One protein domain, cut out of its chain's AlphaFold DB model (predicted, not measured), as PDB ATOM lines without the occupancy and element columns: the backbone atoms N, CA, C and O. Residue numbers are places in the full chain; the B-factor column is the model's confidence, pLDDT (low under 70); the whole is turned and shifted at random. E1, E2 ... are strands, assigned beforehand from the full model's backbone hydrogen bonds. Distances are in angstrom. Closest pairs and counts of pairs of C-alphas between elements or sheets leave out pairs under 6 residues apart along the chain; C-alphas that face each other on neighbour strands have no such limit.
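This is residues 185 to 260 of the 288 residues of an uncharacterized protein of Phycisphaerae bacterium RAS1 (UniProt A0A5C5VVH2). A strongly twisted, curled sheet of five strands makes a wall, with the long bent strands E1, E2 and E3 side by side and the short E4 and E7 at its other end. The small hairpin E5 and E6 sits over part of one face of E1, E2 and E3, with few contacts. The 76 printed residues hold no named helix and seven named strands, E1 to E7 in chain order; the mixed sheet's order is E1, E2, E3, E4, E7. This all-strand domain is compact, with a radius of gyration of the C-alphas of 12.4 A and spans of 38 by 29 by 18 A.

Find C-alpha 189 at (196.051, 112.736, 229.094); from there E1, residues 189 to 196, runs 20.3 A. E2, residues 199 to 208, covers 24.9 A, and E3, residues 211 to 221, covers 29.1 A. Then come E4, residues 226 to 229, E5, residues 232 to 234, E6, residues 242 to 244, and E7, residues 253 to 255, ending at C-alpha 255 at (207.938, 117.986, 216.033).

E1 to E4 form a meander, each strand the antiparallel neighbour of the one before: look at N 192 and O 203, 3.0 A, N 206 and O 213, 2.9 A, and N 219 and O 228, 2.9 A. E1, E2 and E3 bend by 51, 58 and 53 degrees at residues 192, 202 and 215. E7 is parallel to E4, with N 254 and O 227 2.8 A apart. E4 runs on into E5 at 23 degrees, and in the antiparallel hairpin E5 and E6, N 243 and O 233 are 3.0 A apart. The closest C-alphas of E3 and E5, Ala 216 and Glu 233, are 7.8 A apart; those of E1 and E6, Val 189 and Phe 243, 7.1 A.

The C-alphas farthest apart, Pro 209 and Tyr 223, are 38.5 A apart. The printed part has no cut, no link is long, and no printed residue is under pLDDT 70.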
ATOM      1  N   PRO A 185     194.097 108.739 221.146       85.94
ATOM      2  CA  PRO A 185     193.406 108.289 222.343       85.94
ATOM      3  C   PRO A 185     194.414 107.697 223.331       85.94
ATOM      4  O   PRO A 185     195.060 106.693 223.048       85.94
ATOM      5  N   ALA A 186     194.539 108.320 224.498       81.06
ATOM      6  CA  ALA A 186     195.380 107.841 225.578       81.06
ATOM      7  C   ALA A 186     194.698 108.139 226.913       81.06
ATOM      8  O   ALA A 186     194.042 109.168 227.097       81.06
ATOM      9  N   VAL A 187     194.807 107.197 227.845       76.25
ATOM     10  CA  VAL A 187     194.174 107.323 229.158       76.25
ATOM     11  C   VAL A 187     194.947 108.362 229.974       76.25
ATOM     12  O   VAL A 187     196.171 108.411 229.927       76.25
ATOM     13  N   HIS A 188     194.230 109.183 230.743       83.38
ATOM     14  CA  HIS A 188     194.792 110.165 231.681       83.38
ATOM     15  C   HIS A 188     195.514 111.370 231.074       83.38
ATOM     16  O   HIS A 188     196.047 112.169 231.846       83.38
ATOM     17  N   VAL A 189     195.489 111.552 229.753       90.56
ATOM     18  CA  VAL A 189     196.051 112.736 229.094       90.56
ATOM     19  C   VAL A 189     194.986 113.548 228.374       90.56
ATOM     20  O   VAL A 189     193.993 113.009 227.890       90.56
ATOM     21  N   ARG A 190     195.192 114.862 228.321       93.19
ATOM     22  CA  ARG A 190     194.365 115.787 227.545       93.19
ATOM     23  C   ARG A 190     195.169 116.997 227.107       93.19
ATOM     24  O   ARG A 190     196.138 117.365 227.768       93.19
ATOM     25  N   LEU A 191     194.721 117.648 226.047       95.00
ATOM     26  CA  LEU A 191     195.194 118.973 225.680       95.00
ATOM     27  C   LEU A 191     194.559 120.040 226.578       95.00
ATOM     28  O   LEU A 191     193.477 119.864 227.145       95.00
ATOM     29  N   GLY A 192     195.275 121.144 226.748       92.81
ATOM     30  CA  GLY A 192     194.824 122.305 227.502       92.81
ATOM     31  C   GLY A 192     195.657 123.538 227.181       92.81
ATOM     32  O   GLY A 192     196.609 123.472 226.406       92.81
ATOM     33  N   ILE A 193     195.296 124.660 227.803       89.56
ATOM     34  CA  ILE A 193     196.019 125.927 227.673       89.56
ATOM     35  C   ILE A 193     196.490 126.393 229.047       89.56
ATOM     36  O   ILE A 193     195.684 126.514 229.975       89.56
ATOM     37  N   VAL A 194     197.773 126.722 229.153       86.69
ATOM     38  CA  VAL A 194     198.340 127.473 230.283       86.69
ATOM     39  C   VAL A 194     198.688 128.884 229.823       86.69
ATOM     40  O   VAL A 194     199.108 129.074 228.687       86.69
ATOM     41  N   GLU A 195     198.487 129.883 230.683       81.75
ATOM     42  CA  GLU A 195     198.972 131.239 230.404       81.75
ATOM     43  C   GLU A 195     200.376 131.372 230.992       81.75
ATOM     44  O   GLU A 195     200.555 131.315 232.210       81.75
ATOM     45  N   GLU A 196     201.369 131.558 230.131       75.69
ATOM     46  CA  GLU A 196     202.757 131.816 230.508       75.69
ATOM     47  C   GLU A 196     203.165 133.154 229.879       75.69
ATOM     48  O   GLU A 196     203.070 133.343 228.668       75.69
ATOM     49  N   THR A 197     203.609 134.122 230.688       74.81
ATOM     50  CA  THR A 197     204.050 135.451 230.202       74.81
ATOM     51  C   THR A 197     203.011 136.212 229.353       74.81
ATOM     52  O   THR A 197     203.367 137.009 228.492       74.81
ATOM     53  N   GLY A 198     201.714 135.975 229.594       70.56
ATOM     54  CA  GLY A 198     200.605 136.579 228.835       70.56
ATOM     55  C   GLY A 198     200.279 135.876 227.511       70.56
ATOM     56  O   GLY A 198     199.310 136.236 226.847       70.56
ATOM     57  N   LEU A 199     201.047 134.849 227.143       75.44
ATOM     58  CA  LEU A 199     200.787 134.016 225.979       75.44
ATOM     59  C   LEU A 199     200.138 132.704 226.413       75.44
ATOM     60  O   LEU A 199     200.543 132.075 227.394       75.44
ATOM     61  N   GLY A 200     199.154 132.266 225.636       80.75
ATOM     62  CA  GLY A 200     198.640 130.914 225.748       80.75
ATOM     63  C   GLY A 200     199.732 129.952 225.302       80.75
ATOM     64  O   GLY A 200     200.430 130.191 224.319       80.75
ATOM     65  N   ARG A 201     199.906 128.846 226.007       87.62
ATOM     66  CA  ARG A 201     200.682 127.713 225.508       87.62
ATOM     67  C   ARG A 201     199.822 126.482 225.547       87.62
ATOM     68  O   ARG A 201     199.182 126.203 226.564       87.62
ATOM     69  N   ILE A 202     199.820 125.759 224.434       94.69
ATOM     70  CA  ILE A 202     199.195 124.449 224.397       94.69
ATOM     71  C   ILE A 202     200.064 123.505 225.214       94.69
ATOM     72  O   ILE A 202     201.293 123.507 225.117       94.69
ATOM     73  N   VAL A 203     199.411 122.701 226.040       94.75
ATOM     74  CA  VAL A 203     200.064 121.698 226.872       94.75
ATOM     75  C   VAL A 203     199.353 120.367 226.765       94.75
ATOM     76  O   VAL A 203     198.129 120.317 226.635       94.75
ATOM     77  N   VAL A 204     200.119 119.288 226.900       94.00
ATOM     78  CA  VAL A 204     199.559 117.988 227.274       94.00
ATOM     79  C   VAL A 204     199.571 117.919 228.792       94.00
ATOM     80  O   VAL A 204     200.624 117.973 229.426       94.00
ATOM     81  N   LEU A 205     198.383 117.822 229.373       92.00
ATOM     82  CA  LEU A 205     198.177 117.615 230.797       92.00
ATOM     83  C   LEU A 205     197.995 116.125 231.053       92.00
ATOM     84  O   LEU A 205     197.151 115.498 230.416       92.00
ATOM     85  N   CYS A 206     198.723 115.583 232.021       90.25
ATOM     86  CA  CYS A 206     198.485 114.250 232.554       90.25
ATOM     87  C   CYS A 206     197.865 114.331 233.954       90.25
ATOM     88  O   CYS A 206     198.133 115.249 234.732       90.25
ATOM     89  N   ARG A 207     196.997 113.375 234.286       84.69
ATOM     90  CA  ARG A 207     196.412 113.265 235.626       84.69
ATOM     91  C   ARG A 207     197.404 112.582 236.565       84.69
ATOM     92  O   ARG A 207     197.676 111.403 236.386       84.69
ATOM     93  N   SER A 208     197.861 113.288 237.596       80.88
ATOM     94  CA  SER A 208     198.675 112.739 238.686       80.88
ATOM     95  C   SER A 208     197.894 112.756 240.014       80.88
ATOM     96  O   SER A 208     196.948 113.540 240.162       80.88
ATOM     97  N   PRO A 209     198.246 111.906 241.001       78.50
ATOM     98  CA  PRO A 209     197.670 111.948 242.348       78.50
ATOM     99  C   PRO A 209     197.784 113.318 243.033       78.50
ATOM    100  O   PRO A 209     196.919 113.671 243.830       78.50
ATOM    101  N   ALA A 210     198.822 114.098 242.710       80.25
ATOM    102  CA  ALA A 210     199.038 115.439 243.260       80.25
ATOM    103  C   ALA A 210     198.254 116.542 242.517       80.25
ATOM    104  O   ALA A 210     198.269 117.698 242.936       80.25
ATOM    105  N   GLY A 211     197.572 116.198 241.420       78.75
ATOM    106  CA  GLY A 211     196.886 117.136 240.536       78.75
ATOM    107  C   GLY A 211     197.297 116.964 239.069       78.75
ATOM    108  O   GLY A 211     198.074 116.070 238.736       78.75
ATOM    109  N   PRO A 212     196.743 117.773 238.154       83.81
ATOM    110  CA  PRO A 212     197.173 117.771 236.762       83.81
ATOM    111  C   PRO A 212     198.614 118.289 236.638       83.81
ATOM    112  O   PRO A 212     198.935 119.355 237.160       83.81
ATOM    113  N   THR A 213     199.451 117.558 235.906       87.75
ATOM    114  CA  THR A 213     200.849 117.916 235.627       87.75
ATOM    115  C   THR A 213     201.028 118.164 234.134       87.75
ATOM    116  O   THR A 213     200.391 117.513 233.308       87.75
ATOM    117  N   VAL A 214     201.898 119.106 233.770       91.06
ATOM    118  CA  VAL A 214     202.267 119.352 232.370       91.06
ATOM    119  C   VAL A 214     203.284 118.299 231.933       91.06
ATOM    120  O   VAL A 214     204.402 118.285 232.439       91.06
ATOM    121  N   ALA A 215     202.892 117.435 230.998       90.25
ATOM    122  CA  ALA A 215     203.761 116.426 230.399       90.25
ATOM    123  C   ALA A 215     204.543 116.978 229.200       90.25
ATOM    124  O   ALA A 215     205.703 116.637 229.030       90.25
ATOM    125  N   ALA A 216     203.930 117.857 228.402       93.12
ATOM    126  CA  ALA A 216     204.581 118.499 227.262       93.12
ATOM    127  C   ALA A 216     204.033 119.906 227.020       93.12
ATOM    128  O   ALA A 216     202.908 120.225 227.420       93.12
ATOM    129  N   ARG A 217     204.836 120.736 226.350       93.88
ATOM    130  CA  ARG A 217     204.510 122.115 225.971       93.88
ATOM    131  C   ARG A 217     204.702 122.299 224.473       93.88
ATOM    132  O   ARG A 217     205.662 121.774 223.918       93.88
ATOM    133  N   TYR A 218     203.833 123.103 223.874       94.94
ATOM    134  CA  TYR A 218     203.919 123.496 222.475       94.94
ATOM    135  C   TYR A 218     203.943 125.017 222.392       94.94
ATOM    136  O   TYR A 218     203.021 125.701 222.853       94.94
ATOM    137  N   ALA A 219     205.029 125.540 221.835       92.62
ATOM    138  CA  ALA A 219     205.195 126.960 221.576       92.62
ATOM    139  C   ALA A 219     204.698 127.280 220.167       92.62
ATOM    140  O   ALA A 219     204.940 126.511 219.247       92.62
ATOM    141  N   TRP A 220     204.010 128.405 219.999       94.69
ATOM    142  CA  TRP A 220     203.698 128.923 218.670       94.69
ATOM    143  C   TRP A 220     204.930 129.633 218.107       94.69
ATOM    144  O   TRP A 220     205.438 130.559 218.744       94.69
ATOM    145  N   ASP A 221     205.405 129.196 216.944       94.25
ATOM    146  CA  ASP A 221     206.395 129.925 216.162       94.25
ATOM    147  C   ASP A 221     205.674 130.954 215.286       94.25
ATOM    148  O   ASP A 221     204.870 130.608 214.422       94.25
ATOM    149  N   VAL A 222     205.944 132.234 215.537       91.38
ATOM    150  CA  VAL A 222     205.270 133.351 214.859       91.38
ATOM    151  C   VAL A 222     205.649 133.441 213.381       91.38
ATOM    152  O   VAL A 222     204.842 133.898 212.575       91.38
ATOM    153  N   TYR A 223     206.863 133.021 213.019       92.06
ATOM    154  CA  TYR A 223     207.375 133.150 211.657       92.06
ATOM    155  C   TYR A 223     206.931 131.980 210.790       92.06
ATOM    156  O   TYR A 223     206.443 132.189 209.681       92.06
ATOM    157  N   GLU A 224     207.059 130.765 211.320       94.44
ATOM    158  CA  GLU A 224     206.689 129.538 210.608       94.44
ATOM    159  C   GLU A 224     205.183 129.236 210.707       94.44
ATOM    160  O   GLU A 224     204.661 128.429 209.945       94.44
ATOM    161  N   GLN A 225     204.467 129.898 211.625       94.38
ATOM    162  CA  GLN A 225     203.038 129.694 211.892       94.38
ATOM    163  C   GLN A 225     202.691 128.232 212.218       94.38
ATOM    164  O   GLN A 225     201.694 127.673 211.753       94.38
ATOM    165  N   VAL A 226     203.529 127.610 213.047       96.50
ATOM    166  CA  VAL A 226     203.381 126.227 213.510       96.50
ATOM    167  C   VAL A 226     203.595 126.131 215.016       96.50
ATOM    168  O   VAL A 226     204.218 126.979 215.653       96.50
ATOM    169  N   PHE A 227     203.085 125.058 215.605       96.44
ATOM    170  CA  PHE A 227     203.388 124.656 216.965       96.44
ATOM    171  C   PHE A 227     204.660 123.816 217.008       96.44
ATOM    172  O   PHE A 227     204.755 122.784 216.353       96.44
ATOM    173  N   VAL A 228     205.603 124.214 217.853       95.44
ATOM    174  CA  VAL A 228     206.861 123.512 218.099       95.44
ATOM    175  C   VAL A 228     206.784 122.792 219.442       95.44
ATOM    176  O   VAL A 228     206.578 123.426 220.482       95.44
ATOM    177  N   GLY A 229     206.950 121.472 219.432       94.31
ATOM    178  CA  GLY A 229     206.927 120.634 220.634       94.31
ATOM    179  C   GLY A 229     207.089 119.144 220.321       94.31
ATOM    180  O   GLY A 229     207.151 118.772 219.148       94.31
ATOM    181  N   PRO A 230     207.173 118.275 221.340       93.69
ATOM    182  CA  PRO A 230     207.365 116.841 221.136       93.69
ATOM    183  C   PRO A 230     206.113 116.197 220.533       93.69
ATOM    184  O   PRO A 230     205.001 116.471 220.974       93.69
ATOM    185  N   ALA A 231     206.275 115.302 219.557       92.50
ATOM    186  CA  ALA A 231     205.146 114.548 219.002       92.50
ATOM    187  C   ALA A 231     204.724 113.373 219.893       92.50
ATOM    188  O   ALA A 231     203.537 113.070 219.997       92.50
ATOM    189  N   ALA A 232     205.682 112.717 220.546       91.06
ATOM    190  CA  ALA A 232     205.428 111.670 221.521       91.06
ATOM    191  C   ALA A 232     206.462 111.726 222.650       91.06
ATOM    192  O   ALA A 232     207.648 111.976 222.426       91.06
ATOM    193  N   GLU A 233     206.021 111.471 223.879       89.31
ATOM    194  CA  GLU A 233     206.912 111.429 225.037       89.31
ATOM    195  C   GLU A 233     206.355 110.520 226.135       89.31
ATOM    196  O   GLU A 233     205.146 110.268 226.230       89.31
ATOM    197  N   ARG A 234     207.257 110.014 226.983       88.81
ATOM    198  CA  ARG A 234     206.884 109.250 228.175       88.81
ATOM    199  C   ARG A 234     206.270 110.176 229.217       88.81
ATOM    200  O   ARG A 234     206.762 111.270 229.467       88.81
ATOM    201  N   LEU A 235     205.207 109.703 229.852       87.31
ATOM    202  CA  LEU A 235     204.563 110.415 230.947       87.31
ATOM    203  C   LEU A 235     205.345 110.209 232.250       87.31
ATOM    204  O   LEU A 235     205.910 109.130 232.456       87.31
ATOM    205  N   PRO A 236     205.346 111.204 233.155       80.69
ATOM    206  CA  PRO A 236     205.906 111.028 234.486       80.69
ATOM    207  C   PRO A 236     205.161 109.921 235.246       80.69
ATOM    208  O   PRO A 236     203.947 109.748 235.097       80.69
ATOM    209  N   ASP A 237     205.892 109.176 236.071       78.19
ATOM    210  CA  ASP A 237     205.337 108.148 236.952       78.19
ATOM    211  C   ASP A 237     205.039 108.743 238.342       78.19
ATOM    212  O   ASP A 237     205.951 109.321 238.946       78.19
ATOM    213  N   PRO A 238     203.808 108.632 238.885       72.06
ATOM    214  CA  PRO A 238     202.564 108.140 238.267       72.06
ATOM    215  C   PRO A 238     201.822 109.225 237.447       72.06
ATOM    216  O   PRO A 238     201.879 110.406 237.804       72.06
ATOM    217  N   PRO A 239     201.061 108.865 236.387       74.56
ATOM    218  CA  PRO A 239     200.529 107.528 236.097       74.56
ATOM    219  C   PRO A 239     201.437 106.632 235.238       74.56
ATOM    220  O   PRO A 239     201.105 105.466 235.040       74.56
ATOM    221  N   GLY A 240     202.551 107.152 234.715       78.75
ATOM    222  CA  GLY A 240     203.361 106.453 233.717       78.75
ATOM    223  C   GLY A 240     202.654 106.337 232.359       78.75
ATOM    224  O   GLY A 240     201.562 106.867 232.151       78.75
ATOM    225  N   GLY A 241     203.294 105.664 231.399       87.62
ATOM    226  CA  GLY A 241     202.795 105.522 230.024       87.62
ATOM    227  C   GLY A 241     203.419 106.520 229.044       87.62
ATOM    228  O   GLY A 241     204.543 106.981 229.244       87.62
ATOM    229  N   ARG A 242     202.706 106.829 227.957       89.94
ATOM    230  CA  ARG A 242     203.129 107.780 226.913       89.94
ATOM    231  C   ARG A 242     201.935 108.540 226.353       89.94
ATOM    232  O   ARG A 242     200.814 108.032 226.401       89.94
ATOM    233  N   PHE A 243     202.183 109.714 225.792       92.12
ATOM    234  CA  PHE A 243     201.243 110.363 224.880       92.12
ATOM    235  C   PHE A 243     201.808 110.356 223.456       92.12
ATOM    236  O   PHE A 243     203.010 110.184 223.261       92.12
ATOM    237  N   GLU A 244     200.931 110.552 222.477       94.31
ATOM    238  CA  GLU A 244     201.291 110.654 221.064       94.31
ATOM    239  C   GLU A 244     200.311 111.588 220.347       94.31
ATOM    240  O   GLU A 244     199.094 111.497 220.551       94.31
ATOM    241  N   LEU A 245     200.836 112.485 219.519       93.50
ATOM    242  CA  LEU A 245     200.064 113.272 218.567       93.50
ATOM    243  C   LEU A 245     199.909 112.519 217.247       93.50
ATOM    244  O   LEU A 245     200.817 111.843 216.768       93.50
ATOM    245  N   ASP A 246     198.738 112.666 216.648       94.19
ATOM    246  CA  ASP A 246     198.425 112.150 215.330       94.19
ATOM    247  C   ASP A 246     198.991 113.099 214.271       94.19
ATOM    248  O   ASP A 246     198.403 114.150 214.023       94.19
ATOM    249  N   LEU A 247     200.157 112.770 213.706       91.56
ATOM    250  CA  LEU A 247     200.898 113.672 212.811       91.56
ATOM    251  C   LEU A 247     200.096 114.051 211.561       91.56
ATOM    252  O   LEU A 247     200.081 115.221 211.188       91.56
ATOM    253  N   ASP A 248     199.363 113.103 210.976       91.81
ATOM    254  CA  ASP A 248     198.540 113.354 209.786       91.81
ATOM    255  C   ASP A 248     197.365 114.301 210.085       91.81
ATOM    256  O   ASP A 248     196.945 115.082 209.233       91.81
ATOM    257  N   ALA A 249     196.860 114.274 211.322       94.00
ATOM    258  CA  ALA A 249     195.811 115.169 211.808       94.00
ATOM    259  C   ALA A 249     196.358 116.407 212.551       94.00
ATOM    260  O   ALA A 249     195.578 117.191 213.095       94.00
ATOM    261  N   SER A 250     197.682 116.594 212.574       95.88
ATOM    262  CA  SER A 250     198.370 117.721 213.218       95.88
ATOM    263  C   SER A 250     199.217 118.496 212.200       95.88
ATOM    264  O   SER A 250     200.438 118.567 212.343       95.88
ATOM    265  N   PRO A 251     198.603 119.087 211.157       96.25
ATOM    266  CA  PRO A 251     199.334 119.680 210.034       96.25
ATOM    267  C   PRO A 251     200.158 120.914 210.422       96.25
ATOM    268  O   PRO A 251     201.035 121.321 209.667       96.25
ATOM    269  N   LEU A 252     199.876 121.514 211.583       96.62
ATOM    270  CA  LEU A 252     200.608 122.663 212.114       96.62
ATOM    271  C   LEU A 252     201.547 122.270 213.257       96.62
ATOM    272  O   LEU A 252     201.909 123.122 214.060       96.62
ATOM    273  N   LEU A 253     201.917 120.994 213.378       96.25
ATOM    274  CA  LEU A 253     202.950 120.552 214.306       96.25
ATOM    275  C   LEU A 253     204.303 120.471 213.596       96.25
ATOM    276  O   LEU A 253     204.477 119.695 212.661       96.25
ATOM    277  N   GLN A 254     205.293 121.173 214.137       95.38
ATOM    278  CA  GLN A 254     206.701 120.912 213.881       95.38
ATOM    279  C   GLN A 254     207.283 120.132 215.068       95.38
ATOM    280  O   GLN A 254     207.539 120.711 216.132       95.38
ATOM    281  N   PRO A 255     207.482 118.810 214.929       90.94
ATOM    282  CA  PRO A 255     207.938 117.986 216.033       90.94
ATOM    283  C   PRO A 255     209.393 118.305 216.392       90.94
ATOM    284  O   PRO A 255     210.290 118.205 215.555       90.94
ATOM    285  N   VAL A 256     209.633 118.667 217.652       88.81
ATOM    286  CA  VAL A 256     210.970 118.918 218.205       88.81
ATOM    287  C   VAL A 256     211.065 118.314 219.602       88.81
ATOM    288  O   VAL A 256     210.242 118.596 220.471       88.81
ATOM    289  N   GLY A 257     212.110 117.515 219.830       78.81
ATOM    290  CA  GLY A 257     212.293 116.774 221.078       78.81
ATOM    291  C   GLY A 257     211.383 115.544 221.190       78.81
ATOM    292  O   GLY A 257     210.488 115.333 220.373       78.81
ATOM    293  N   GLY A 258     211.635 114.717 222.208       77.88
ATOM    294  CA  GLY A 258     210.909 113.461 222.416       77.88
ATOM    295  C   GLY A 258     211.156 112.409 221.325       77.88
ATOM    296  O   GLY A 258     212.167 112.436 220.620       77.88
ATOM    297  N   GLU A 259     210.228 111.459 221.217       79.56
ATOM    298  CA  GLU A 259     210.161 110.487 220.124       79.56
ATOM    299  C   GLU A 259     209.298 111.071 218.990       79.56
ATOM    300  O   GLU A 259     208.238 111.651 219.236       79.56
ATOM    301  N   ILE A 260     209.738 110.917 217.738       75.69
ATOM    302  CA  ILE A 260     208.937 111.280 216.561       75.69
ATOM    303  C   ILE A 260     208.291 109.987 216.048       75.69
ATOM    304  O   ILE A 260     209.019 109.115 215.569       75.69
TER     305      ILE A 260